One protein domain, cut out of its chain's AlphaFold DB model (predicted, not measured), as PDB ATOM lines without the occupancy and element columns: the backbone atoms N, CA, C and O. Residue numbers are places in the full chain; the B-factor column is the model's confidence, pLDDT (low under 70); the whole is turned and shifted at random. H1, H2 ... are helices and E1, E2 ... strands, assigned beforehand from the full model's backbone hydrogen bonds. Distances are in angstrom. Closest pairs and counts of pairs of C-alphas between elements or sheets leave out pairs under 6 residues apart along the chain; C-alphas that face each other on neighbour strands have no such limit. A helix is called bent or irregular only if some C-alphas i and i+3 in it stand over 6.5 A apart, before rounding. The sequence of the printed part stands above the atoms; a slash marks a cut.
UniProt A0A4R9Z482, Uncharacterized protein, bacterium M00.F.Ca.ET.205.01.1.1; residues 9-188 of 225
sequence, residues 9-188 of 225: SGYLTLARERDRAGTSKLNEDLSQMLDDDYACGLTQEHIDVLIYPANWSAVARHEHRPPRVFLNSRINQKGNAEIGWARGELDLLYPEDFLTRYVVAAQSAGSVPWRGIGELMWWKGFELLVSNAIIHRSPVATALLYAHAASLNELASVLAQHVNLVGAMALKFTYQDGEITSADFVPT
ATOM      1  N   SER A   9     164.124 211.247 161.096       97.50
ATOM      2  CA  SER A   9     163.947 212.113 162.269       97.50
ATOM      3  C   SER A   9     163.373 213.497 161.937       97.50
ATOM      4  O   SER A   9     162.564 214.032 162.703       97.50
ATOM      5  N   GLY A  10     163.737 214.072 160.786       97.75
ATOM      6  CA  GLY A  10     163.175 215.332 160.300       97.75
ATOM      7  C   GLY A  10     161.687 215.198 159.989       97.75
ATOM      8  O   GLY A  10     160.878 216.023 160.416       97.75
ATOM      9  N   TYR A  11     161.295 214.106 159.331       98.12
ATOM     10  CA  TYR A  11     159.888 213.815 159.070       98.12
ATOM     11  C   TYR A  11     159.082 213.476 160.329       98.12
ATOM     12  O   TYR A  11     157.937 213.913 160.438       98.12
ATOM     13  N   LEU A  12     159.664 212.768 161.304       97.62
ATOM     14  CA  LEU A  12     159.017 212.541 162.604       97.62
ATOM     15  C   LEU A  12     158.774 213.857 163.348       97.62
ATOM     16  O   LEU A  12     157.697 214.065 163.904       97.62
ATOM     17  N   THR A  13     159.740 214.776 163.311       97.19
ATOM     18  CA  THR A  13     159.582 216.119 163.887       97.19
ATOM     19  C   THR A  13     158.420 216.854 163.224       97.19
ATOM     20  O   THR A  13     157.519 217.329 163.915       97.19
ATOM     21  N   LEU A  14     158.365 216.844 161.889       96.25
ATOM     22  CA  LEU A  14     157.269 217.439 161.128       96.25
ATOM     23  C   LEU A  14     155.904 216.804 161.456       96.25
ATOM     24  O   LEU A  14     154.899 217.511 161.539       96.25
ATOM     25  N   ALA A  15     155.848 215.483 161.648       96.31
ATOM     26  CA  ALA A  15     154.625 214.789 162.047       96.31
ATOM     27  C   ALA A  15     154.125 215.274 163.417       96.31
ATOM     28  O   ALA A  15     152.956 215.638 163.547       96.31
ATOM     29  N   ARG A  16     155.022 215.356 164.410       95.69
ATOM     30  CA  ARG A  16     154.711 215.839 165.765       95.69
ATOM     31  C   ARG A  16     154.280 217.304 165.776       95.69
ATOM     32  O   ARG A  16     153.348 217.663 166.488       95.69
ATOM     33  N   GLU A  17     154.922 218.163 164.988       95.06
ATOM     34  CA  GLU A  17     154.525 219.572 164.857       95.06
ATOM     35  C   GLU A  17     153.101 219.716 164.310       95.06
ATOM     36  O   GLU A  17     152.301 220.486 164.842       95.06
ATOM     37  N   ARG A  18     152.762 218.939 163.275       93.56
ATOM     38  CA  ARG A  18     151.424 218.941 162.664       93.56
ATOM     39  C   ARG A  18     150.345 218.420 163.603       93.56
ATOM     40  O   ARG A  18     149.231 218.951 163.586       93.56
ATOM     41  N   ASP A  19     150.684 217.412 164.400       93.38
ATOM     42  CA  ASP A  19     149.802 216.853 165.420       93.38
ATOM     43  C   ASP A  19     149.522 217.885 166.526       93.38
ATOM     44  O   ASP A  19     148.366 218.214 166.786       93.38
ATOM     45  N   ARG A  20     150.570 218.531 167.062       92.75
ATOM     46  CA  ARG A  20     150.448 219.615 168.061       92.75
ATOM     47  C   ARG A  20     149.664 220.820 167.551       92.75
ATOM     48  O   ARG A  20     148.953 221.459 168.322       92.75
ATOM     49  N   ALA A  21     149.784 221.141 166.264       91.44
ATOM     50  CA  ALA A  21     149.016 222.210 165.633       91.44
ATOM     51  C   ALA A  21     147.518 221.868 165.473       91.44
ATOM     52  O   ALA A  21     146.742 222.729 165.063       91.44
ATOM     53  N   GLY A  22     147.100 220.628 165.765       83.69
ATOM     54  CA  GLY A  22     145.707 220.190 165.667       83.69
ATOM     55  C   GLY A  22     145.187 220.110 164.231       83.69
ATOM     56  O   GLY A  22     143.978 220.125 164.012       83.69
ATOM     57  N   THR A  23     146.085 220.045 163.243       73.00
ATOM     58  CA  THR A  23     145.722 220.108 161.814       73.00
ATOM     59  C   THR A  23     145.015 218.847 161.312       73.00
ATOM     60  O   THR A  23     144.249 218.909 160.354       73.00
ATOM     61  N   SER A  24     145.231 217.706 161.968       75.94
ATOM     62  CA  SER A  24     144.465 216.473 161.770       75.94
ATOM     63  C   SER A  24     144.653 215.547 162.963       75.94
ATOM     64  O   SER A  24     145.783 215.412 163.426       75.94
ATOM     65  N   LYS A  25     143.598 214.858 163.409       74.75
ATOM     66  CA  LYS A  25     143.723 213.836 164.455       74.75
ATOM     67  C   LYS A  25     144.228 212.531 163.832       74.75
ATOM     68  O   LYS A  25     143.560 211.974 162.962       74.75
ATOM     69  N   LEU A  26     145.397 212.062 164.263       86.12
ATOM     70  CA  LEU A  26     145.894 210.734 163.909       86.12
ATOM     71  C   LEU A  26     145.015 209.662 164.579       86.12
ATOM     72  O   LEU A  26     144.519 209.859 165.689       86.12
ATOM     73  N   ASN A  27     144.801 208.531 163.902       86.62
ATOM     74  CA  ASN A  27     144.110 207.393 164.506       86.62
ATOM     75  C   ASN A  27     144.844 206.945 165.788       86.62
ATOM     76  O   ASN A  27     146.073 206.887 165.808       86.62
ATOM     77  N   GLU A  28     144.100 206.623 166.849       86.31
ATOM     78  CA  GLU A  28     144.664 206.254 168.156       86.31
ATOM     79  C   GLU A  28     145.581 205.023 168.071       86.31
ATOM     80  O   GLU A  28     146.620 204.999 168.731       86.31
ATOM     81  N   ASP A  29     145.301 204.079 167.166       88.19
ATOM     82  CA  ASP A  29     146.150 202.902 166.921       88.19
ATOM     83  C   ASP A  29     147.529 203.256 166.333       88.19
ATOM     84  O   ASP A  29     148.454 202.440 166.365       88.19
ATOM     85  N   LEU A  30     147.678 204.469 165.793       92.06
ATOM     86  CA  LEU A  30     148.920 204.995 165.226       92.06
ATOM     87  C   LEU A  30     149.616 206.002 166.157       92.06
ATOM     88  O   LEU A  30     150.730 206.422 165.850       92.06
ATOM     89  N   SER A  31     149.003 206.376 167.286       90.06
ATOM     90  CA  SER A  31     149.507 207.424 168.193       90.06
ATOM     91  C   SER A  31     150.938 207.176 168.682       90.06
ATOM     92  O   SER A  31     151.748 208.097 168.668       90.06
ATOM     93  N   GLN A  32     151.282 205.917 168.972       91.44
ATOM     94  CA  GLN A  32     152.634 205.481 169.359       91.44
ATOM     95  C   GLN A  32     153.740 205.860 168.349       91.44
ATOM     96  O   GLN A  32     154.919 205.850 168.675       91.44
ATOM     97  N   MET A  33     153.399 206.170 167.091       94.94
ATOM     98  CA  MET A  33     154.382 206.613 166.090       94.94
ATOM     99  C   MET A  33     154.851 208.058 166.308       94.94
ATOM    100  O   MET A  33     155.797 208.501 165.658       94.94
ATOM    101  N   LEU A  34     154.174 208.805 167.181       94.56
ATOM    102  CA  LEU A  34     154.533 210.172 167.548       94.56
ATOM    103  C   LEU A  34     155.408 210.234 168.806       94.56
ATOM    104  O   LEU A  34     155.959 211.302 169.079       94.56
ATOM    105  N   ASP A  35     155.582 209.118 169.521       93.81
ATOM    106  CA  ASP A  35     156.430 209.028 170.713       93.81
ATOM    107  C   ASP A  35     157.878 209.415 170.387       93.81
ATOM    108  O   ASP A  35     158.363 209.189 169.274       93.81
ATOM    109  N   ASP A  36     158.579 210.036 171.339       89.50
ATOM    110  CA  ASP A  36     159.914 210.604 171.109       89.50
ATOM    111  C   ASP A  36     160.969 209.540 170.760       89.50
ATOM    112  O   ASP A  36     161.869 209.811 169.962       89.50
ATOM    113  N   ASP A  37     160.824 208.326 171.293       89.81
ATOM    114  CA  ASP A  37     161.702 207.172 171.068       89.81
ATOM    115  C   ASP A  37     161.311 206.328 169.842       89.81
ATOM    116  O   ASP A  37     161.949 205.310 169.548       89.81
ATOM    117  N   TYR A  38     160.296 206.747 169.081       93.62
ATOM    118  CA  TYR A  38     159.856 206.022 167.900       93.62
ATOM    119  C   TYR A  38     160.938 205.989 166.807       93.62
ATOM    120  O   TYR A  38     161.169 206.961 166.090       93.62
ATOM    121  N   ALA A  39     161.561 204.824 166.622       92.75
ATOM    122  CA  ALA A  39     162.648 204.608 165.664       92.75
ATOM    123  C   ALA A  39     162.171 204.091 164.291       92.75
ATOM    124  O   ALA A  39     162.843 203.268 163.669       92.75
ATOM    125  N   CYS A  40     160.973 204.478 163.832       95.12
ATOM    126  CA  CYS A  40     160.405 204.000 162.558       95.12
ATOM    127  C   CYS A  40     160.406 202.463 162.417       95.12
ATOM    128  O   CYS A  40     160.532 201.925 161.318       95.12
ATOM    129  N   GLY A  41     160.277 201.742 163.534       92.25
ATOM    130  CA  GLY A  41     160.264 200.281 163.555       92.25
ATOM    131  C   GLY A  41     161.612 199.596 163.316       92.25
ATOM    132  O   GLY A  41     161.611 198.372 163.189       92.25
ATOM    133  N   LEU A  42     162.728 200.335 163.250       94.25
ATOM    134  CA  LEU A  42     164.080 199.779 163.137       94.25
ATOM    135  C   LEU A  42     164.410 198.863 164.316       94.25
ATOM    136  O   LEU A  42     164.081 199.156 165.464       94.25
ATOM    137  N   THR A  43     165.106 197.764 164.029       92.50
ATOM    138  CA  THR A  43     165.637 196.848 165.048       92.50
ATOM    139  C   THR A  43     167.161 196.816 164.956       92.50
ATOM    140  O   THR A  43     167.725 196.010 164.215       92.50
ATOM    141  N   GLN A  44     167.829 197.709 165.697       93.62
ATOM    142  CA  GLN A  44     169.287 197.894 165.621       93.62
ATOM    143  C   GLN A  44     170.060 196.599 165.890       93.62
ATOM    144  O   GLN A  44     170.967 196.256 165.140       93.62
ATOM    145  N   GLU A  45     169.629 195.821 166.880       92.69
ATOM    146  CA  GLU A  45     170.252 194.540 167.230       92.69
ATOM    147  C   GLU A  45     170.299 193.568 166.039       92.69
ATOM    148  O   GLU A  45     171.297 192.886 165.819       92.69
ATOM    149  N   HIS A  46     169.244 193.519 165.219       93.75
ATOM    150  CA  HIS A  46     169.208 192.643 164.045       93.75
ATOM    151  C   HIS A  46     170.122 193.146 162.919       93.75
ATOM    152  O   HIS A  46     170.715 192.336 162.202       93.75
ATOM    153  N   ILE A  47     170.266 194.468 162.783       95.38
ATOM    154  CA  ILE A  47     171.202 195.092 161.839       95.38
ATOM    155  C   ILE A  47     172.636 194.749 162.246       95.38
ATOM    156  O   ILE A  47     173.397 194.249 161.416       95.38
ATOM    157  N   ASP A  48     172.972 194.925 163.524       95.44
ATOM    158  CA  ASP A  48     174.299 194.631 164.071       95.44
ATOM    159  C   ASP A  48     174.670 193.160 163.852       95.44
ATOM    160  O   ASP A  48     175.772 192.841 163.402       95.44
ATOM    161  N   VAL A  49     173.724 192.245 164.085       94.50
ATOM    162  CA  VAL A  49     173.915 190.806 163.859       94.50
ATOM    163  C   VAL A  49     174.144 190.477 162.376       94.50
ATOM    164  O   VAL A  49     174.966 189.601 162.082       94.50
ATOM    165  N   LEU A  50     173.457 191.154 161.449       95.94
ATOM    166  CA  LEU A  50     173.619 190.959 160.000       95.94
ATOM    167  C   LEU A  50     175.006 191.397 159.511       95.94
ATOM    168  O   LEU A  50     175.648 190.689 158.727       95.94
ATOM    169  N   ILE A  51     175.483 192.548 159.989       96.06
ATOM    170  CA  ILE A  51     176.787 193.095 159.593       96.06
ATOM    171  C   ILE A  51     177.953 192.476 160.370       96.06
ATOM    172  O   ILE A  51     179.107 192.715 160.023       96.06
ATOM    173  N   TYR A  52     177.681 191.657 161.391       95.19
ATOM    174  CA  TYR A  52     178.717 191.037 162.205       95.19
ATOM    175  C   TYR A  52     179.457 189.919 161.443       95.19
ATOM    176  O   TYR A  52     178.872 188.860 161.182       95.19
ATOM    177  N   PRO A  53     180.771 190.062 161.155       94.44
ATOM    178  CA  PRO A  53     181.494 189.112 160.304       94.44
ATOM    179  C   PRO A  53     181.541 187.675 160.834       94.44
ATOM    180  O   PRO A  53     181.696 186.718 160.068       94.44
ATOM    181  N   ALA A  54     181.380 187.472 162.146       93.62
ATOM    182  CA  ALA A  54     181.354 186.127 162.716       93.62
ATOM    183  C   ALA A  54     180.158 185.290 162.216       93.62
ATOM    184  O   ALA A  54     180.244 184.061 162.234       93.62
ATOM    185  N   ASN A  55     179.094 185.934 161.726       94.62
ATOM    186  CA  ASN A  55     177.911 185.283 161.158       94.62
ATOM    187  C   ASN A  55     178.021 185.006 159.650       94.62
ATOM    188  O   ASN A  55     177.158 184.328 159.085       94.62
ATOM    189  N   TRP A  56     179.082 185.482 158.997       95.94
ATOM    190  CA  TRP A  56     179.342 185.231 157.579       95.94
ATOM    191  C   TRP A  56     179.960 183.848 157.364       95.94
ATOM    192  O   TRP A  56     180.556 183.259 158.277       95.94
ATOM    193  N   SER A  57     179.821 183.309 156.153       95.94
ATOM    194  CA  SER A  57     180.420 182.020 155.810       95.94
ATOM    195  C   SER A  57     181.950 182.087 155.867       95.94
ATOM    196  O   SER A  57     182.562 183.147 155.714       95.94
ATOM    197  N   ALA A  58     182.595 180.937 156.097       93.75
ATOM    198  CA  ALA A  58     184.057 180.867 156.130       93.75
ATOM    199  C   ALA A  58     184.668 181.365 154.811       93.75
ATOM    200  O   ALA A  58     185.636 182.115 154.840       93.75
ATOM    201  N   VAL A  59     184.050 181.011 153.679       92.00
ATOM    202  CA  VAL A  59     184.462 181.453 152.341       92.00
ATOM    203  C   VAL A  59     184.411 182.976 152.230       92.00
ATOM    204  O   VAL A  59     185.427 183.585 151.918       92.00
ATOM    205  N   ALA A  60     183.278 183.602 152.574       91.75
ATOM    206  CA  ALA A  60     183.131 185.059 152.521       91.75
ATOM    207  C   ALA A  60     184.183 185.780 153.383       91.75
ATOM    208  O   ALA A  60     184.785 186.761 152.946       91.75
ATOM    209  N   ARG A  61     184.473 185.249 154.580       91.62
ATOM    210  CA  ARG A  61     185.536 185.781 155.448       91.62
ATOM    211  C   ARG A  61     186.936 185.612 154.859       91.62
ATOM    212  O   ARG A  61     187.704 186.565 154.881       91.62
ATOM    213  N   HIS A  62     187.275 184.426 154.349       90.94
ATOM    214  CA  HIS A  62     188.593 184.160 153.759       90.94
ATOM    215  C   HIS A  62     188.847 185.023 152.517       90.94
ATOM    216  O   HIS A  62     189.946 185.543 152.338       90.94
ATOM    217  N   GLU A  63     187.819 185.225 151.696       92.25
ATOM    218  CA  GLU A  63     187.865 186.078 150.505       92.25
ATOM    219  C   GLU A  63     187.795 187.580 150.827       92.25
ATOM    220  O   GLU A  63     187.865 188.394 149.909       92.25
ATOM    221  N   HIS A  64     187.649 187.965 152.102       88.81
ATOM    222  CA  HIS A  64     187.416 189.352 152.531       88.81
ATOM    223  C   HIS A  64     186.256 190.019 151.772       88.81
ATOM    224  O   HIS A  64     186.275 191.217 151.484       88.81
ATOM    225  N   ARG A  65     185.235 189.230 151.429       93.50
ATOM    226  CA  ARG A  65     184.101 189.662 150.618       93.50
ATOM    227  C   ARG A  65     182.856 189.803 151.498       93.50
ATOM    228  O   ARG A  65     182.431 188.810 152.091       93.50
ATOM    229  N   PRO A  66     182.210 190.982 151.530       94.88
ATOM    230  CA  PRO A  66     180.940 191.143 152.224       94.88
ATOM    231  C   PRO A  66     179.845 190.231 151.643       94.88
ATOM    232  O   PRO A  66     179.824 189.966 150.428       94.88
ATOM    233  N   PRO A  67     178.914 189.748 152.481       96.56
ATOM    234  CA  PRO A  67     177.840 188.882 152.028       96.56
ATOM    235  C   PRO A  67     176.863 189.649 151.139       96.56
ATOM    236  O   PRO A  67     176.657 190.852 151.300       96.56
ATOM    237  N   ARG A  68     176.247 188.947 150.189       96.69
ATOM    238  CA  ARG A  68     175.199 189.507 149.334       96.69
ATOM    239  C   ARG A  68     173.875 189.539 150.078       96.69
ATOM    240  O   ARG A  68     173.442 188.532 150.637       96.69
ATOM    241  N   VAL A  69     173.216 190.688 150.035       97.06
ATOM    242  CA  VAL A  69     171.937 190.923 150.704       97.06
ATOM    243  C   VAL A  69     170.980 191.602 149.738       97.06
ATOM    244  O   VAL A  69     171.349 192.566 149.072       97.06
ATOM    245  N   PHE A  70     169.749 191.100 149.670       97.06
ATOM    246  CA  PHE A  70     168.629 191.821 149.079       97.06
ATOM    247  C   PHE A  70     167.676 192.219 150.206       97.06
ATOM    248  O   PHE A  70     167.246 191.356 150.971       97.06
ATOM    249  N   LEU A  71     167.356 193.506 150.322       96.88
ATOM    250  CA  LEU A  71     166.411 193.985 151.329       96.88
ATOM    251  C   LEU A  71     164.988 193.876 150.783       96.88
ATOM    252  O   LEU A  71     164.615 194.595 149.860       96.88
ATOM    253  N   ASN A  72     164.208 192.953 151.325       95.19
ATOM    254  CA  ASN A  72     162.839 192.695 150.916       95.19
ATOM    255  C   ASN A  72     161.844 193.438 151.812       95.19
ATOM    256  O   ASN A  72     162.132 193.704 152.978       95.19
ATOM    257  N   SER A  73     160.659 193.697 151.270       93.62
ATOM    258  CA  SER A  73     159.528 194.267 151.992       93.62
ATOM    259  C   SER A  73     158.278 193.468 151.663       93.62
ATOM    260  O   SER A  73     158.043 193.137 150.503       93.62
ATOM    261  N   ARG A  74     157.458 193.179 152.671       90.12
ATOM    262  CA  ARG A  74     156.137 192.567 152.489       90.12
ATOM    263  C   ARG A  74     155.113 193.204 153.409       90.12
ATOM    264  O   ARG A  74     155.459 193.632 154.508       90.12
ATOM    265  N   ILE A  75     153.859 193.213 152.983       92.19
ATOM    266  CA  ILE A  75     152.724 193.572 153.832       92.19
ATOM    267  C   ILE A  75     152.031 192.269 154.218       92.19
ATOM    268  O   ILE A  75     151.701 191.457 153.356       92.19
ATOM    269  N   ASN A  76     151.862 192.016 155.512       89.38
ATOM    270  CA  ASN A  76     151.174 190.810 155.963       89.38
ATOM    271  C   ASN A  76     149.653 190.986 156.000       89.38
ATOM    272  O   ASN A  76     149.127 192.085 155.888       89.38
ATOM    273  N   GLN A  77     148.936 189.888 156.245       88.06
ATOM    274  CA  GLN A  77     147.466 189.854 156.291       88.06
ATOM    275  C   GLN A  77     146.834 190.772 157.352       88.06
ATOM    276  O   GLN A  77     145.627 190.986 157.333       88.06
ATOM    277  N   LYS A  78     147.623 191.275 158.308       90.00
ATOM    278  CA  LYS A  78     147.181 192.238 159.325       90.00
ATOM    279  C   LYS A  78     147.499 193.689 158.931       90.00
ATOM    280  O   LYS A  78     147.399 194.568 159.782       90.00
ATOM    281  N   GLY A  79     147.953 193.928 157.701       93.25
ATOM    282  CA  GLY A  79     148.290 195.253 157.186       93.25
ATOM    283  C   GLY A  79     149.560 195.864 157.780       93.25
ATOM    284  O   GLY A  79     149.718 197.084 157.769       93.25
ATOM    285  N   ASN A  80     150.466 195.052 158.339       93.44
ATOM    286  CA  ASN A  80     151.766 195.532 158.821       93.44
ATOM    287  C   ASN A  80     152.829 195.322 157.749       93.44
ATOM    288  O   ASN A  80     152.822 194.282 157.088       93.44
ATOM    289  N   ALA A  81     153.764 196.262 157.635       94.50
ATOM    290  CA  ALA A  81     154.913 196.095 156.759       94.50
ATOM    291  C   ALA A  81     156.093 195.480 157.514       94.50
ATOM    292  O   ALA A  81     156.429 195.893 158.626       94.50
ATOM    293  N   GLU A  82     156.735 194.508 156.881       92.75
ATOM    294  CA  GLU A  82     157.919 193.819 157.378       92.75
ATOM    295  C   GLU A  82     159.037 194.010 156.364       92.75
ATOM    296  O   GLU A  82     158.860 193.699 155.184       92.75
ATOM    297  N   ILE A  83     160.178 194.507 156.829       95.31
ATOM    298  CA  ILE A  83     161.363 194.724 156.009       95.31
ATOM    299  C   ILE A  83     162.455 193.809 156.539       95.31
ATOM    300  O   ILE A  83     162.778 193.842 157.725       95.31
ATOM    301  N   GLY A  84     163.037 192.981 155.678       94.75
ATOM    302  CA  GLY A  84     164.002 191.970 156.094       94.75
ATOM    303  C   GLY A  84     164.843 191.436 154.946       94.75
ATOM    304  O   GLY A  84     164.623 191.766 153.788       94.75
ATOM    305  N   TRP A  85     165.828 190.604 155.268       94.50
ATOM    306  CA  TRP A  85     166.794 190.083 154.289       94.50
ATOM    307  C   TRP A  85     166.696 188.568 154.074       94.50
ATOM    308  O   TRP A  85     167.161 188.045 153.063       94.50
ATOM    309  N   ALA A  86     166.103 187.851 155.031       89.75
ATOM    310  CA  ALA A  86     166.057 186.389 155.032       89.75
ATOM    311  C   ALA A  86     164.717 185.810 154.553       89.75
ATOM    312  O   ALA A  86     164.604 184.606 154.314       89.75
ATOM    313  N   ARG A  87     163.685 186.652 154.436       84.00
ATOM    314  CA  ARG A  87     162.317 186.267 154.075       84.00
ATOM    315  C   ARG A  87     161.737 187.290 153.108       84.00
ATOM    316  O   ARG A  87     162.086 188.464 153.155       84.00
ATOM    317  N   GLY A  88     160.819 186.839 152.267       81.69
ATOM    318  CA  GLY A  88     160.059 187.703 151.375       81.69
ATOM    319  C   GLY A  88     159.585 186.957 150.139       81.69
ATOM    320  O   GLY A  88     159.985 185.821 149.890       81.69
ATOM    321  N   GLU A  89     158.717 187.600 149.371       82.25
ATOM    322  CA  GLU A  89     158.003 186.970 148.253       82.25
ATOM    323  C   GLU A  89     158.915 186.654 147.063       82.25
ATOM    324  O   GLU A  89     158.657 185.731 146.297       82.25
ATOM    325  N   LEU A  90     160.018 187.393 146.940       86.06
ATOM    326  CA  LEU A  90     160.965 187.263 145.832       86.06
ATOM    327  C   LEU A  90     161.954 186.094 146.006       86.06
ATOM    328  O   LEU A  90     162.701 185.803 145.077       86.06
ATOM    329  N   ASP A  91     161.995 185.457 147.187       82.75
ATOM    330  CA  ASP A  91     162.921 184.356 147.536       82.75
ATOM    331  C   ASP A  91     164.409 184.666 147.225       82.75
ATOM    332  O   ASP A  91     165.222 183.792 146.914       82.75
ATOM    333  N   LEU A  92     164.782 185.951 147.292       92.06
ATOM    334  CA  LEU A  92     166.136 186.441 147.037       92.06
ATOM    335  C   LEU A  92     166.995 186.345 148.297       92.06
ATOM    336  O   LEU A  92     167.191 187.323 149.011       92.06
ATOM    337  N   LEU A  93     167.527 185.150 148.546       92.50
ATOM    338  CA  LEU A  93     168.425 184.857 149.663       92.50
ATOM    339  C   LEU A  93     169.746 184.264 149.162       92.50
ATOM    340  O   LEU A  93     169.744 183.400 148.285       92.50
ATOM    341  N   TYR A  94     170.866 184.678 149.762       94.19
ATOM    342  CA  TYR A  94     172.216 184.168 149.483       94.19
ATOM    343  C   TYR A  94     172.749 183.372 150.683       94.19
ATOM    344  O   TYR A  94     173.680 183.819 151.355       94.19
ATOM    345  N   PRO A  95     172.157 182.203 150.998       93.44
ATOM    346  CA  PRO A  95     172.503 181.450 152.200       93.44
ATOM    347  C   PRO A  95     173.975 181.021 152.224       93.44
ATOM    348  O   PRO A  95     174.543 180.864 153.298       93.44
ATOM    349  N   GLU A  96     174.607 180.872 151.055       93.56
ATOM    350  CA  GLU A  96     176.019 180.505 150.924       93.56
ATOM    351  C   GLU A  96     177.007 181.552 151.482       93.56
ATOM    352  O   GLU A  96     178.154 181.227 151.795       93.56
ATOM    353  N   ASP A  97     176.574 182.806 151.632       96.12
ATOM    354  CA  ASP A  97     177.408 183.898 152.140       96.12
ATOM    355  C   ASP A  97     177.366 183.996 153.680       96.12
ATOM    356  O   ASP A  97     178.126 184.754 154.284       96.12
ATOM    357  N   PHE A  98     176.527 183.186 154.334       96.69
ATOM    358  CA  PHE A  98     176.292 183.204 155.776       96.69
ATOM    359  C   PHE A  98     176.490 181.826 156.412       96.69
ATOM    360  O   PHE A  98     176.548 180.794 155.746       96.69
ATOM    361  N   LEU A  99     176.587 181.789 157.742       96.19
ATOM    362  CA  LEU A  99     176.540 180.529 158.476       96.19
ATOM    363  C   LEU A  99     175.139 179.916 158.405       96.19
ATOM    364  O   LEU A  99     174.149 180.580 158.705       96.19
ATOM    365  N   THR A 100     175.057 178.613 158.128       93.88
ATOM    366  CA  THR A 100     173.780 177.886 158.007       93.88
ATOM    367  C   THR A 100     172.870 178.086 159.219       93.88
ATOM    368  O   THR A 100     171.692 178.381 159.055       93.88
ATOM    369  N   ARG A 101     173.416 178.008 160.444       92.12
ATOM    370  CA  ARG A 101     172.641 178.231 161.679       92.12
ATOM    371  C   ARG A 101     172.016 179.627 161.752       92.12
ATOM    372  O   ARG A 101     170.913 179.773 162.262       92.12
ATOM    373  N   TYR A 102     172.721 180.634 161.237       93.38
ATOM    374  CA  TYR A 102     172.254 182.014 161.251       93.38
ATOM    375  C   TYR A 102     171.131 182.201 160.234       93.38
ATOM    376  O   TYR A 102     170.081 182.728 160.582       93.38
ATOM    377  N   VAL A 103     171.303 181.669 159.020       93.44
ATOM    378  CA  VAL A 103     170.259 181.676 157.986       93.44
ATOM    379  C   VAL A 103     168.984 180.995 158.485       93.44
ATOM    380  O   VAL A 103     167.907 181.574 158.386       93.44
ATOM    381  N   VAL A 104     169.099 179.800 159.075       90.94
ATOM    382  CA  VAL A 104     167.945 179.061 159.617       90.94
ATOM    383  C   VAL A 104     167.220 179.880 160.685       90.94
ATOM    384  O   VAL A 104     165.995 179.999 160.650       90.94
ATOM    385  N   ALA A 105     167.962 180.495 161.608       89.81
ATOM    386  CA  ALA A 105     167.370 181.348 162.630       89.81
ATOM    387  C   ALA A 105     166.709 182.604 162.028       89.81
ATOM    388  O   ALA A 105     165.613 182.967 162.451       89.81
ATOM    389  N   ALA A 106     167.311 183.226 161.013       91.12
ATOM    390  CA  ALA A 106     166.772 184.406 160.333       91.12
ATOM    391  C   ALA A 106     165.509 184.116 159.508       91.12
ATOM    392  O   ALA A 106     164.657 184.990 159.351       91.12
ATOM    393  N   GLN A 107     165.359 182.888 159.012       89.06
ATOM    394  CA  GLN A 107     164.160 182.435 158.306       89.06
ATOM    395  C   GLN A 107     163.025 182.009 159.247       89.06
ATOM    396  O   GLN A 107     161.864 181.982 158.830       89.06
ATOM    397  N   SER A 108     163.339 181.685 160.503       83.31
ATOM    398  CA  SER A 108     162.339 181.326 161.505       83.31
ATOM    399  C   SER A 108     161.489 182.535 161.888       83.31
ATOM    400  O   SER A 108     162.003 183.611 162.182       83.31
ATOM    401  N   ALA A 109     160.171 182.339 161.939       66.69
ATOM    402  CA  ALA A 109     159.212 183.372 162.327       66.69
ATOM    403  C   ALA A 109     159.228 183.707 163.838       66.69
ATOM    404  O   ALA A 109     158.457 184.558 164.266       66.69
ATOM    405  N   GLY A 110     160.062 183.037 164.645       62.38
ATOM    406  CA  GLY A 110     160.074 183.182 166.106       62.38
ATOM    407  C   GLY A 110     161.418 182.865 166.759       62.38
ATOM    408  O   GLY A 110     161.453 182.221 167.802       62.38
ATOM    409  N   SER A 111     162.531 183.258 166.134       51.47
ATOM    410  CA  SER A 111     163.874 183.115 166.723       51.47
ATOM    411  C   SER A 111     164.120 184.043 167.929       51.47
ATOM    412  O   SER A 111     165.039 183.789 168.703       51.47
ATOM    413  N   VAL A 112     163.267 185.052 168.134       47.22
ATOM    414  CA  VAL A 112     163.147 185.907 169.334       47.22
ATOM    415  C   VAL A 112     161.642 186.059 169.640       47.22
ATOM    416  O   VAL A 112     160.831 185.817 168.736       47.22
ATOM    417  N   PRO A 113     161.199 186.420 170.867       44.56
ATOM    418  CA  PRO A 113     159.779 186.589 171.148       44.56
ATOM    419  C   PRO A 113     159.142 187.543 170.132       44.56
ATOM    420  O   PRO A 113     159.447 188.732 170.090       44.56
ATOM    421  N   TRP A 114     158.245 186.979 169.321       52.03
ATOM    422  CA  TRP A 114     157.379 187.665 168.359       52.03
ATOM    423  C   TRP A 114     158.023 188.195 167.069       52.03
ATOM    424  O   TRP A 114     157.286 188.787 166.280       52.03
ATOM    425  N   ARG A 115     159.330 187.988 166.823       70.38
ATOM    426  CA  ARG A 115     160.021 188.433 165.589       70.38
ATOM    427  C   ARG A 115     161.170 187.512 165.181       70.38
ATOM    428  O   ARG A 115     161.771 186.835 166.016       70.38
ATOM    429  N   GLY A 116     161.484 187.491 163.889       77.94
ATOM    430  CA  GLY A 116     162.646 186.775 163.362       77.94
ATOM    431  C   GLY A 116     163.882 187.672 163.297       77.94
ATOM    432  O   GLY A 116     163.779 188.824 162.888       77.94
ATOM    433  N   ILE A 117     165.077 187.144 163.586       89.19
ATOM    434  CA  ILE A 117     166.347 187.902 163.443       89.19
ATOM    435  C   ILE A 117     166.655 188.332 161.990       89.19
ATOM    436  O   ILE A 117     167.629 189.034 161.726       89.19
ATOM    437  N   GLY A 118     165.853 187.864 161.028       91.31
ATOM    438  CA  GLY A 118     165.896 188.277 159.627       91.31
ATOM    439  C   GLY A 118     165.116 189.558 159.310       91.31
ATOM    440  O   GLY A 118     165.238 190.065 158.193       91.31
ATOM    441  N   GLU A 119     164.312 190.057 160.251       92.38
ATOM    442  CA  GLU A 119     163.463 191.247 160.117       92.38
ATOM    443  C   GLU A 119     164.208 192.468 160.671       92.38
ATOM    444  O   GLU A 119     164.531 192.519 161.851       92.38
ATOM    445  N   LEU A 120     164.506 193.454 159.827       95.25
ATOM    446  CA  LEU A 120     165.289 194.642 160.190       95.25
ATOM    447  C   LEU A 120     164.403 195.844 160.540       95.25
ATOM    448  O   LEU A 120     164.810 196.699 161.327       95.25
ATOM    449  N   MET A 121     163.192 195.903 159.977       94.75
ATOM    450  CA  MET A 121     162.180 196.887 160.360       94.75
ATOM    451  C   MET A 121     160.787 196.269 160.405       94.75
ATOM    452  O   MET A 121     160.458 195.368 159.628       94.75
ATOM    453  N   TRP A 122     159.946 196.813 161.281       93.00
ATOM    454  CA  TRP A 122     158.542 196.441 161.400       93.00
ATOM    455  C   TRP A 122     157.646 197.664 161.590       93.00
ATOM    456  O   TRP A 122     157.746 198.374 162.596       93.00
ATOM    457  N   TRP A 123     156.708 197.874 160.669       94.44
ATOM    458  CA  TRP A 123     155.749 198.978 160.721       94.44
ATOM    459  C   TRP A 123     154.356 198.448 161.036       94.44
ATOM    460  O   TRP A 123     153.612 197.997 160.160       94.44
ATOM    461  N   LYS A 124     154.004 198.496 162.325       92.12
ATOM    462  CA  LYS A 124     152.667 198.129 162.798       92.12
ATOM    463  C   LYS A 124     151.626 199.091 162.216       92.12
ATOM    464  O   LYS A 124     151.814 200.296 162.318       92.12
ATOM    465  N   GLY A 125     150.530 198.575 161.659       94.06
ATOM    466  CA  GLY A 125     149.432 199.397 161.134       94.06
ATOM    467  C   GLY A 125     149.776 200.176 159.859       94.06
ATOM    468  O   GLY A 125     149.190 201.228 159.618       94.06
ATOM    469  N   PHE A 126     150.716 199.684 159.048       96.62
ATOM    470  CA  PHE A 126     151.141 200.344 157.811       96.62
ATOM    471  C   PHE A 126     149.975 200.645 156.855       96.62
ATOM    472  O   PHE A 126     149.838 201.782 156.412       96.62
ATOM    473  N   GLU A 127     149.090 199.686 156.575       96.38
ATOM    474  CA  GLU A 127     147.938 199.928 155.689       96.38
ATOM    475  C   GLU A 127     146.968 200.967 156.261       96.38
ATOM    476  O   GLU A 127     146.433 201.796 155.523       96.38
ATOM    477  N   LEU A 128     146.772 200.971 157.584       96.44
ATOM    478  CA  LEU A 128     145.966 201.990 158.255       96.44
ATOM    479  C   LEU A 128     146.605 203.372 158.091       96.44
ATOM    480  O   LEU A 128     145.903 204.344 157.806       96.44
ATOM    481  N   LEU A 129     147.927 203.465 158.225       97.00
ATOM    482  CA  LEU A 129     148.673 204.700 158.016       97.00
ATOM    483  C   LEU A 129     148.560 205.194 156.562       97.00
ATOM    484  O   LEU A 129     148.252 206.366 156.343       97.00
ATOM    485  N   VAL A 130     148.722 204.300 155.580       97.12
ATOM    486  CA  VAL A 130     148.514 204.591 154.149       97.12
ATOM    487  C   VAL A 130     147.092 205.086 153.890       97.12
ATOM    488  O   VAL A 130     146.903 206.125 153.260       97.12
ATOM    489  N   SER A 131     146.090 204.406 154.443       95.81
ATOM    490  CA  SER A 131     144.683 204.802 154.343       95.81
ATOM    491  C   SER A 131     144.432 206.200 154.928       95.81
ATOM    492  O   SER A 131     143.776 207.027 154.296       95.81
ATOM    493  N   ASN A 132     145.021 206.528 156.083       94.88
ATOM    494  CA  ASN A 132     144.903 207.864 156.680       94.88
ATOM    495  C   ASN A 132     145.567 208.956 155.825       94.88
ATOM    496  O   ASN A 132     145.047 210.070 155.741       94.88
ATOM    497  N   ALA A 133     146.686 208.650 155.171       95.00
ATOM    498  CA  ALA A 133     147.341 209.591 154.270       95.00
ATOM    499  C   ALA A 133     146.551 209.804 152.967       95.00
ATOM    500  O   ALA A 133     146.456 210.934 152.506       95.00
ATOM    501  N   ILE A 134     145.954 208.754 152.395       95.56
ATOM    502  CA  ILE A 134     145.278 208.828 151.088       95.56
ATOM    503  C   ILE A 134     143.810 209.251 151.229       95.56
ATOM    504  O   ILE A 134     143.365 210.210 150.600       95.56
ATOM    505  N   ILE A 135     143.036 208.543 152.056       93.31
ATOM    506  CA  ILE A 135     141.582 208.741 152.179       93.31
ATOM    507  C   ILE A 135     141.283 209.985 153.013       93.31
ATOM    508  O   ILE A 135     140.472 210.821 152.621       93.31
ATOM    509  N   HIS A 136     141.950 210.116 154.161       90.62
ATOM    510  CA  HIS A 136     141.720 211.229 155.084       90.62
ATOM    511  C   HIS A 136     142.635 212.426 154.829       90.62
ATOM    512  O   HIS A 136     142.477 213.448 155.496       90.62
ATOM    513  N   ARG A 137     143.575 212.312 153.877       92.00
ATOM    514  CA  ARG A 137     144.546 213.362 153.532       92.00
ATOM    515  C   ARG A 137     145.242 213.933 154.765       92.00
ATOM    516  O   ARG A 137     145.477 215.134 154.867       92.00
ATOM    517  N   SER A 138     145.527 213.074 155.748       93.56
ATOM    518  CA  SER A 138     146.102 213.523 157.011       93.56
ATOM    519  C   SER A 138     147.552 213.972 156.782       93.56
ATOM    520  O   SER A 138     148.396 213.157 156.383       93.56
ATOM    521  N   PRO A 139     147.894 215.244 157.067       94.19
ATOM    522  CA  PRO A 139     149.263 215.732 156.954       94.19
ATOM    523  C   PRO A 139     150.196 215.091 157.993       94.19
ATOM    524  O   PRO A 139     151.398 214.975 157.732       94.19
ATOM    525  N   VAL A 140     149.664 214.651 159.141       95.88
ATOM    526  CA  VAL A 140     150.411 213.880 160.151       95.88
ATOM    527  C   VAL A 140     150.744 212.491 159.605       95.88
ATOM    528  O   VAL A 140     151.918 212.131 159.544       95.88
ATOM    529  N   ALA A 141     149.744 211.748 159.112       96.38
ATOM    530  CA  ALA A 141     149.956 210.422 158.525       96.38
ATOM    531  C   ALA A 141     150.911 210.465 157.321       96.38
ATOM    532  O   ALA A 141     151.787 209.615 157.178       96.38
ATOM    533  N   THR A 142     150.795 211.502 156.490       96.69
ATOM    534  CA  THR A 142     151.699 211.733 155.357       96.69
ATOM    535  C   THR A 142     153.147 211.932 155.809       96.69
ATOM    536  O   THR A 142     154.055 211.335 155.236       96.69
ATOM    537  N   ALA A 143     153.383 212.740 156.851       96.94
ATOM    538  CA  ALA A 143     154.729 212.923 157.398       96.94
ATOM    539  C   ALA A 143     155.285 211.624 158.003       96.94
ATOM    540  O   ALA A 143     156.452 211.315 157.787       96.94
ATOM    541  N   LEU A 144     154.455 210.834 158.690       97.62
ATOM    542  CA  LEU A 144     154.857 209.529 159.222       97.62
ATOM    543  C   LEU A 144     155.237 208.537 158.111       97.62
ATOM    544  O   LEU A 144     156.272 207.884 158.215       97.62
ATOM    545  N   LEU A 145     154.478 208.472 157.008       97.56
ATOM    546  CA  LEU A 145     154.856 207.650 155.848       97.56
ATOM    547  C   LEU A 145     156.188 208.083 155.240       97.56
ATOM    548  O   LEU A 145     156.998 207.241 154.851       97.56
ATOM    549  N   TYR A 146     156.428 209.391 155.154       98.50
ATOM    550  CA  TYR A 146     157.710 209.912 154.692       98.50
ATOM    551  C   TYR A 146     158.846 209.574 155.657       98.50
ATOM    552  O   TYR A 146     159.928 209.216 155.195       98.50
ATOM    553  N   ALA A 147     158.600 209.586 156.970       98.31
ATOM    554  CA  ALA A 147     159.574 209.127 157.956       98.31
ATOM    555  C   ALA A 147     159.934 207.648 157.755       98.31
ATOM    556  O   ALA A 147     161.115 207.306 157.751       98.31
ATOM    557  N   HIS A 148     158.946 206.775 157.512       98.00
ATOM    558  CA  HIS A 148     159.188 205.363 157.184       98.00
ATOM    559  C   HIS A 148     159.985 205.185 155.892       98.00
ATOM    560  O   HIS A 148     160.948 204.421 155.872       98.00
ATOM    561  N   ALA A 149     159.625 205.910 154.830       98.31
ATOM    562  CA  ALA A 149     160.347 205.863 153.560       98.31
ATOM    563  C   ALA A 149     161.807 206.321 153.709       98.31
ATOM    564  O   ALA A 149     162.716 205.644 153.228       98.31
ATOM    565  N   ALA A 150     162.039 207.438 154.404       98.38
ATOM    566  CA  ALA A 150     163.380 207.937 154.689       98.38
ATOM    567  C   ALA A 150     164.178 206.939 155.540       98.38
ATOM    568  O   ALA A 150     165.313 206.625 155.197       98.38
ATOM    569  N   SER A 151     163.563 206.356 156.572       98.06
ATOM    570  CA  SER A 151     164.207 205.363 157.442       98.06
ATOM    571  C   SER A 151     164.607 204.088 156.688       98.06
ATOM    572  O   SER A 151     165.683 203.538 156.919       98.06
ATOM    573  N   LEU A 152     163.795 203.642 155.724       98.19
ATOM    574  CA  LEU A 152     164.139 202.518 154.849       98.19
ATOM    575  C   LEU A 152     165.326 202.843 153.926       98.19
ATOM    576  O   LEU A 152     166.207 202.004 153.729       98.19
ATOM    577  N   ASN A 153     165.382 204.065 153.389       97.75
ATOM    578  CA  ASN A 153     166.514 204.524 152.580       97.75
ATOM    579  C   ASN A 153     167.799 204.645 153.415       97.75
ATOM    580  O   ASN A 153     168.870 204.244 152.959       97.75
ATOM    581  N   GLU A 154     167.693 205.156 154.642       97.94
ATOM    582  CA  GLU A 154     168.791 205.231 155.610       97.94
ATOM    583  C   GLU A 154     169.311 203.829 155.955       97.94
ATOM    584  O   GLU A 154     170.515 203.591 155.865       97.94
ATOM    585  N   LEU A 155     168.421 202.870 156.247       97.88
ATOM    586  CA  LEU A 155     168.793 201.470 156.469       97.88
ATOM    587  C   LEU A 155     169.542 200.890 155.264       97.88
ATOM    588  O   LEU A 155     170.601 200.286 155.428       97.88
ATOM    589  N   ALA A 156     169.017 201.074 154.051       97.94
ATOM    590  CA  ALA A 156     169.679 200.603 152.839       97.94
ATOM    591  C   ALA A 156     171.074 201.234 152.673       97.94
ATOM    592  O   ALA A 156     172.024 200.533 152.323       97.94
ATOM    593  N   SER A 157     171.219 202.527 152.976       97.12
ATOM    594  CA  SER A 157     172.506 203.230 152.942       97.12
ATOM    595  C   SER A 157     173.503 202.664 153.956       97.12
ATOM    596  O   SER A 157     174.645 202.391 153.590       97.12
ATOM    597  N   VAL A 158     173.071 202.423 155.198       96.75
ATOM    598  CA  VAL A 158     173.899 201.793 156.241       96.75
ATOM    599  C   VAL A 158     174.333 200.397 155.798       96.75
ATOM    600  O   VAL A 158     175.519 200.085 155.812       96.75
ATOM    601  N   LEU A 159     173.403 199.563 155.330       97.81
ATOM    602  CA  LEU A 159     173.731 198.210 154.877       97.81
ATOM    603  C   LEU A 159     174.715 198.219 153.704       97.81
ATOM    604  O   LEU A 159     175.655 197.429 153.705       97.81
ATOM    605  N   ALA A 160     174.565 199.128 152.740       97.25
ATOM    606  CA  ALA A 160     175.472 199.229 151.595       97.25
ATOM    607  C   ALA A 160     176.934 199.545 151.980       97.25
ATOM    608  O   ALA A 160     177.837 199.285 151.186       97.25
ATOM    609  N   GLN A 161     177.187 200.070 153.185       97.06
ATOM    610  CA  GLN A 161     178.542 200.304 153.702       97.06
ATOM    611  C   GLN A 161     179.193 199.037 154.281       97.06
ATOM    612  O   GLN A 161     180.415 198.980 154.409       97.06
ATOM    613  N   HIS A 162     178.398 198.021 154.630       96.69
ATOM    614  CA  HIS A 162     178.859 196.851 155.386       96.69
ATOM    615  C   HIS A 162     178.645 195.514 154.671       96.69
ATOM    616  O   HIS A 162     179.378 194.557 154.919       96.69
ATOM    617  N   VAL A 163     177.651 195.431 153.788       97.00
ATOM    618  CA  VAL A 163     177.307 194.240 153.007       97.00
ATOM    619  C   VAL A 163     177.223 194.584 151.524       97.00
ATOM    620  O   VAL A 163     177.062 195.740 151.137       97.00
ATOM    621  N   ASN A 164     177.299 193.569 150.665       97.31
ATOM    622  CA  ASN A 164     177.034 193.751 149.244       97.31
ATOM    623  C   ASN A 164     175.513 193.800 149.028       97.31
ATOM    624  O   ASN A 164     174.874 192.770 148.789       97.31
ATOM    625  N   LEU A 165     174.929 194.991 149.166       97.38
ATOM    626  CA  LEU A 165     173.503 195.213 148.946       97.38
ATOM    627  C   LEU A 165     173.194 195.141 147.442       97.38
ATOM    628  O   LEU A 165     173.356 196.109 146.705       97.38
ATOM    629  N   VAL A 166     172.745 193.973 146.979       96.50
ATOM    630  CA  VAL A 166     172.489 193.702 145.551       96.50
ATOM    631  C   VAL A 166     171.164 194.283 145.052       96.50
ATOM    632  O   VAL A 166     170.895 194.282 143.853       96.50
ATOM    633  N   GLY A 167     170.326 194.753 145.971       96.38
ATOM    634  CA  GLY A 167     169.060 195.418 145.706       96.38
ATOM    635  C   GLY A 167     168.278 195.626 146.997       96.38
ATOM    636  O   GLY A 167     168.555 194.993 148.018       96.38
ATOM    637  N   ALA A 168     167.303 196.522 146.955       97.12
ATOM    638  CA  ALA A 168     166.404 196.782 148.068       97.12
ATOM    639  C   ALA A 168     164.996 197.067 147.548       97.12
ATOM    640  O   ALA A 168     164.818 197.438 146.389       97.12
ATOM    641  N   MET A 169     164.001 196.922 148.406       97.06
ATOM    642  CA  MET A 169     162.691 197.525 148.216       97.06
ATOM    643  C   MET A 169     162.715 198.939 148.806       97.06
ATOM    644  O   MET A 169     163.315 199.167 149.854       97.06
ATOM    645  N   ALA A 170     162.056 199.883 148.145       96.81
ATOM    646  CA  ALA A 170     161.839 201.245 148.618       96.81
ATOM    647  C   ALA A 170     160.341 201.555 148.618       96.81
ATOM    648  O   ALA A 170     159.595 201.018 147.798       96.81
ATOM    649  N   LEU A 171     159.896 202.428 149.520       97.44
ATOM    650  CA  LEU A 171     158.514 202.900 149.528       97.44
ATOM    651  C   LEU A 171     158.361 204.037 148.508       97.44
ATOM    652  O   LEU A 171     158.968 205.099 148.659       97.44
ATOM    653  N   LYS A 172     157.574 203.811 147.455       96.88
ATOM    654  CA  LYS A 172     157.326 204.778 146.381       96.88
ATOM    655  C   LYS A 172     155.930 205.364 146.504       96.88
ATOM    656  O   LYS A 172     154.960 204.643 146.702       96.88
ATOM    657  N   PHE A 173     155.846 206.675 146.313       97.62
ATOM    658  CA  PHE A 173     154.597 207.425 146.365       97.62
ATOM    659  C   PHE A 173     154.152 207.836 144.964       97.62
ATOM    660  O   PHE A 173     154.956 208.363 144.188       97.62
ATOM    661  N   THR A 174     152.871 207.640 144.667       97.38
ATOM    662  CA  THR A 174     152.210 208.218 143.491       97.38
ATOM    663  C   THR A 174     151.438 209.457 143.921       97.38
ATOM    664  O   THR A 174     150.833 209.461 144.993       97.38
ATOM    665  N   TYR A 175     151.470 210.505 143.094       96.69
ATOM    666  CA  TYR A 175     150.823 211.780 143.388       96.69
ATOM    667  C   TYR A 175     149.804 212.160 142.323       96.69
ATOM    668  O   TYR A 175     150.050 211.974 141.131       96.69
ATOM    669  N   GLN A 176     148.709 212.775 142.757       95.44
ATOM    670  CA  GLN A 176     147.757 213.472 141.901       95.44
ATOM    671  C   GLN A 176     147.356 214.780 142.584       95.44
ATOM    672  O   GLN A 176     147.029 214.782 143.766       95.44
ATOM    673  N   ASP A 177     147.435 215.898 141.859       91.94
ATOM    674  CA  ASP A 177     147.109 217.239 142.373       91.94
ATOM    675  C   ASP A 177     147.850 217.609 143.678       91.94
ATOM    676  O   ASP A 177     147.338 218.325 144.532       91.94
ATOM    677  N   GLY A 178     149.083 217.109 143.835       89.12
ATOM    678  CA  GLY A 178     149.927 217.338 145.014       89.12
ATOM    679  C   GLY A 178     149.679 216.386 146.191       89.12
ATOM    680  O   GLY A 178     150.487 216.370 147.120       89.12
ATOM    681  N   GLU A 179     148.639 215.555 146.120       91.19
ATOM    682  CA  GLU A 179     148.242 214.597 147.157       91.19
ATOM    683  C   GLU A 179     148.733 213.181 146.843       91.19
ATOM    684  O   GLU A 179     148.883 212.816 145.676       91.19
ATOM    685  N   ILE A 180     148.970 212.368 147.876       95.81
ATOM    686  CA  ILE A 180     149.348 210.956 147.706       95.81
ATOM    687  C   ILE A 180     148.115 210.145 147.295       95.81
ATOM    688  O   ILE A 180     147.085 210.191 147.965       95.81
ATOM    689  N   THR A 181     148.241 209.350 146.233       96.19
ATOM    690  CA  THR A 181     147.199 208.416 145.771       96.19
ATOM    691  C   THR A 181     147.583 206.950 145.925       96.19
ATOM    692  O   THR A 181     146.701 206.096 145.967       96.19
ATOM    693  N   SER A 182     148.877 206.641 146.037       96.38
ATOM    694  CA  SER A 182     149.367 205.301 146.372       96.38
ATOM    695  C   SER A 182     150.712 205.366 147.098       96.38
ATOM    696  O   SER A 182     151.463 206.337 146.943       96.38
ATOM    697  N   ALA A 183     151.004 204.340 147.896       97.12
ATOM    698  CA  ALA A 183     152.266 204.161 148.603       97.12
ATOM    699  C   ALA A 183     152.637 202.671 148.576       97.12
ATOM    700  O   ALA A 183     152.107 201.884 149.356       97.12
ATOM    701  N   ASP A 184     153.531 202.292 147.664       96.00
ATOM    702  CA  ASP A 184     153.807 200.895 147.323       96.00
ATOM    703  C   ASP A 184     155.297 200.576 147.451       96.00
ATOM    704  O   ASP A 184     156.157 201.394 147.113       96.00
ATOM    705  N   PHE A 185     155.622 199.365 147.906       96.31
ATOM    706  CA  PHE A 185     157.002 198.893 147.883       96.31
ATOM    707  C   PHE A 185     157.406 198.524 146.460       96.31
ATOM    708  O   PHE A 185     156.794 197.663 145.829       96.31
ATOM    709  N   VAL A 186     158.485 199.129 145.974       95.88
ATOM    710  CA  VAL A 186     159.045 198.842 144.654       95.88
ATOM    711  C   VAL A 186     160.529 198.498 144.758       95.88
ATOM    712  O   VAL A 186     161.236 199.092 145.574       95.88
ATOM    713  N   PRO A 187     161.039 197.574 143.932       95.75
ATOM    714  CA  PRO A 187     162.470 197.313 143.850       95.75
ATOM    715  C   PRO A 187     163.235 198.565 143.403       95.75
ATOM    716  O   PRO A 187     162.818 199.264 142.479       95.75
ATOM    717  N   THR A 188     164.390 198.817 144.013       95.38
ATOM    718  CA  THR A 188     165.321 199.887 143.616       95.38
ATOM    719  C   THR A 188     166.152 199.523 142.386       95.38
ATOM    720  O   THR A 188     166.795 200.385 141.791       95.38
TER     721      THR A 188
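AT A GLANCE: This is residues 9 to 188 of the 225 residues of an uncharacterized protein of bacterium M00.F.Ca.ET.205.01.1.1 (UniProt A0A4R9Z482). A curled, twisted sheet of five strands has one long helix, H7, running along one of its faces. H1, H2 and H6 gather round the first part of H7, while H4 and H5 lie toward the opposite end of the long axis, and H3 grazes the sheet beside its edge strand E3. The printed part has 180 residues, in the order H1 H2 H3 H4 E1 E2 H5 E3 H6 H7 E4 E5; the sheet runs E3 E2 E1 E4 E5, mixed, and the class is mixed, helices and strands. The whole is compact, with a radius of gyration of the C-alphas of 17.4 A, and elongated, spanning 57 by 33 by 29 A.

IN THESE COORDINATES: Find C-alpha 164 at (177.034, 193.751, 149.244); from there E4, residues 164 to 176, runs 36.1 A. Its sheet also holds E1, residues 68 to 75, 23.3 A long, E2, 81 to 84, E3, 119 to 123, and E5, 179 to 187, 22.6 A long, which bends by 53 degrees at residue 182. H7, residues 139 to 162, starts at C-alpha 139, (149.263, 215.732, 156.954), and runs 35.1 A. The other helices are H1, 9 to 20, 16.5 A long, from C-alpha 9 at (163.947, 212.113, 162.269), H2, 28 to 34, H3, 44 to 51, H4, 58 to 62, H5, 100 to 107, and H6, 126 to 134. H2 is irregular: C-alphas 29 and 32 are 7.4 A apart.

HOW THE PARTS SIT: Look first at E1 and E4, parallel, with N 69 and O 164 at 2.9 A. E1 and E2 form a hairpin, with N 74 and O 82 at 2.9 A; E3 is antiparallel to E2, with N 83 and O 121 at 2.9 A. E4 and E5 form another hairpin, with N 172 and O 184 at 2.8 A. H7 is on the sheet in two layers, helix on one face, over E1 and E4 at a height of 7.8 A; its closest C-alphas to E4 are Ala 149 and Leu 171, 5.3 A. E3, H6 H7 and E4 make a split strand-helix-strand unit, two strands running the same way with E2 and E1 between them, its crossover right-handed. H6 touches residues 139 to 145 of H7 at a steep tilt of 50 degrees, closest at C-alphas Ala 133 and Thr 142, 5.0 A. H1 touches residues 139 to 147 of H7 at a shallow tilt of 14 degrees, opposite ways, closest at C-alphas Ala 15 and Val 140, 4.7 A. H1 and H2 only just touch, with 3 pairs of C-alphas within 8 A, the closest Arg 16 and Leu 34, 5.9 A. H3 only grazes the sheet; the C-alphas of His 46 and Leu 120 are 5.8 A apart. H4 and H5 are apart, and neither is on the sheet, H5 only just, with 4 pairs of C-alphas within 10 A. Every O i to N i+4 pair is within hydrogen-bond range in H1, H3, H4, H5 and H6; H7 has 19 of 20, and H2 has 0 of 3, with 3 of 4 O i to N i+3 pairs.

THE WHOLE: The C-alphas farthest apart, Gly 22 and His 62, are 57.3 A apart. The printed part has no cut. The long links are E2 to H5, residues 85 to 99, and H5 to E3, of 11 residues, where residues 109 to 114 have pLDDT under 70; the mean of the printed part is 92.1.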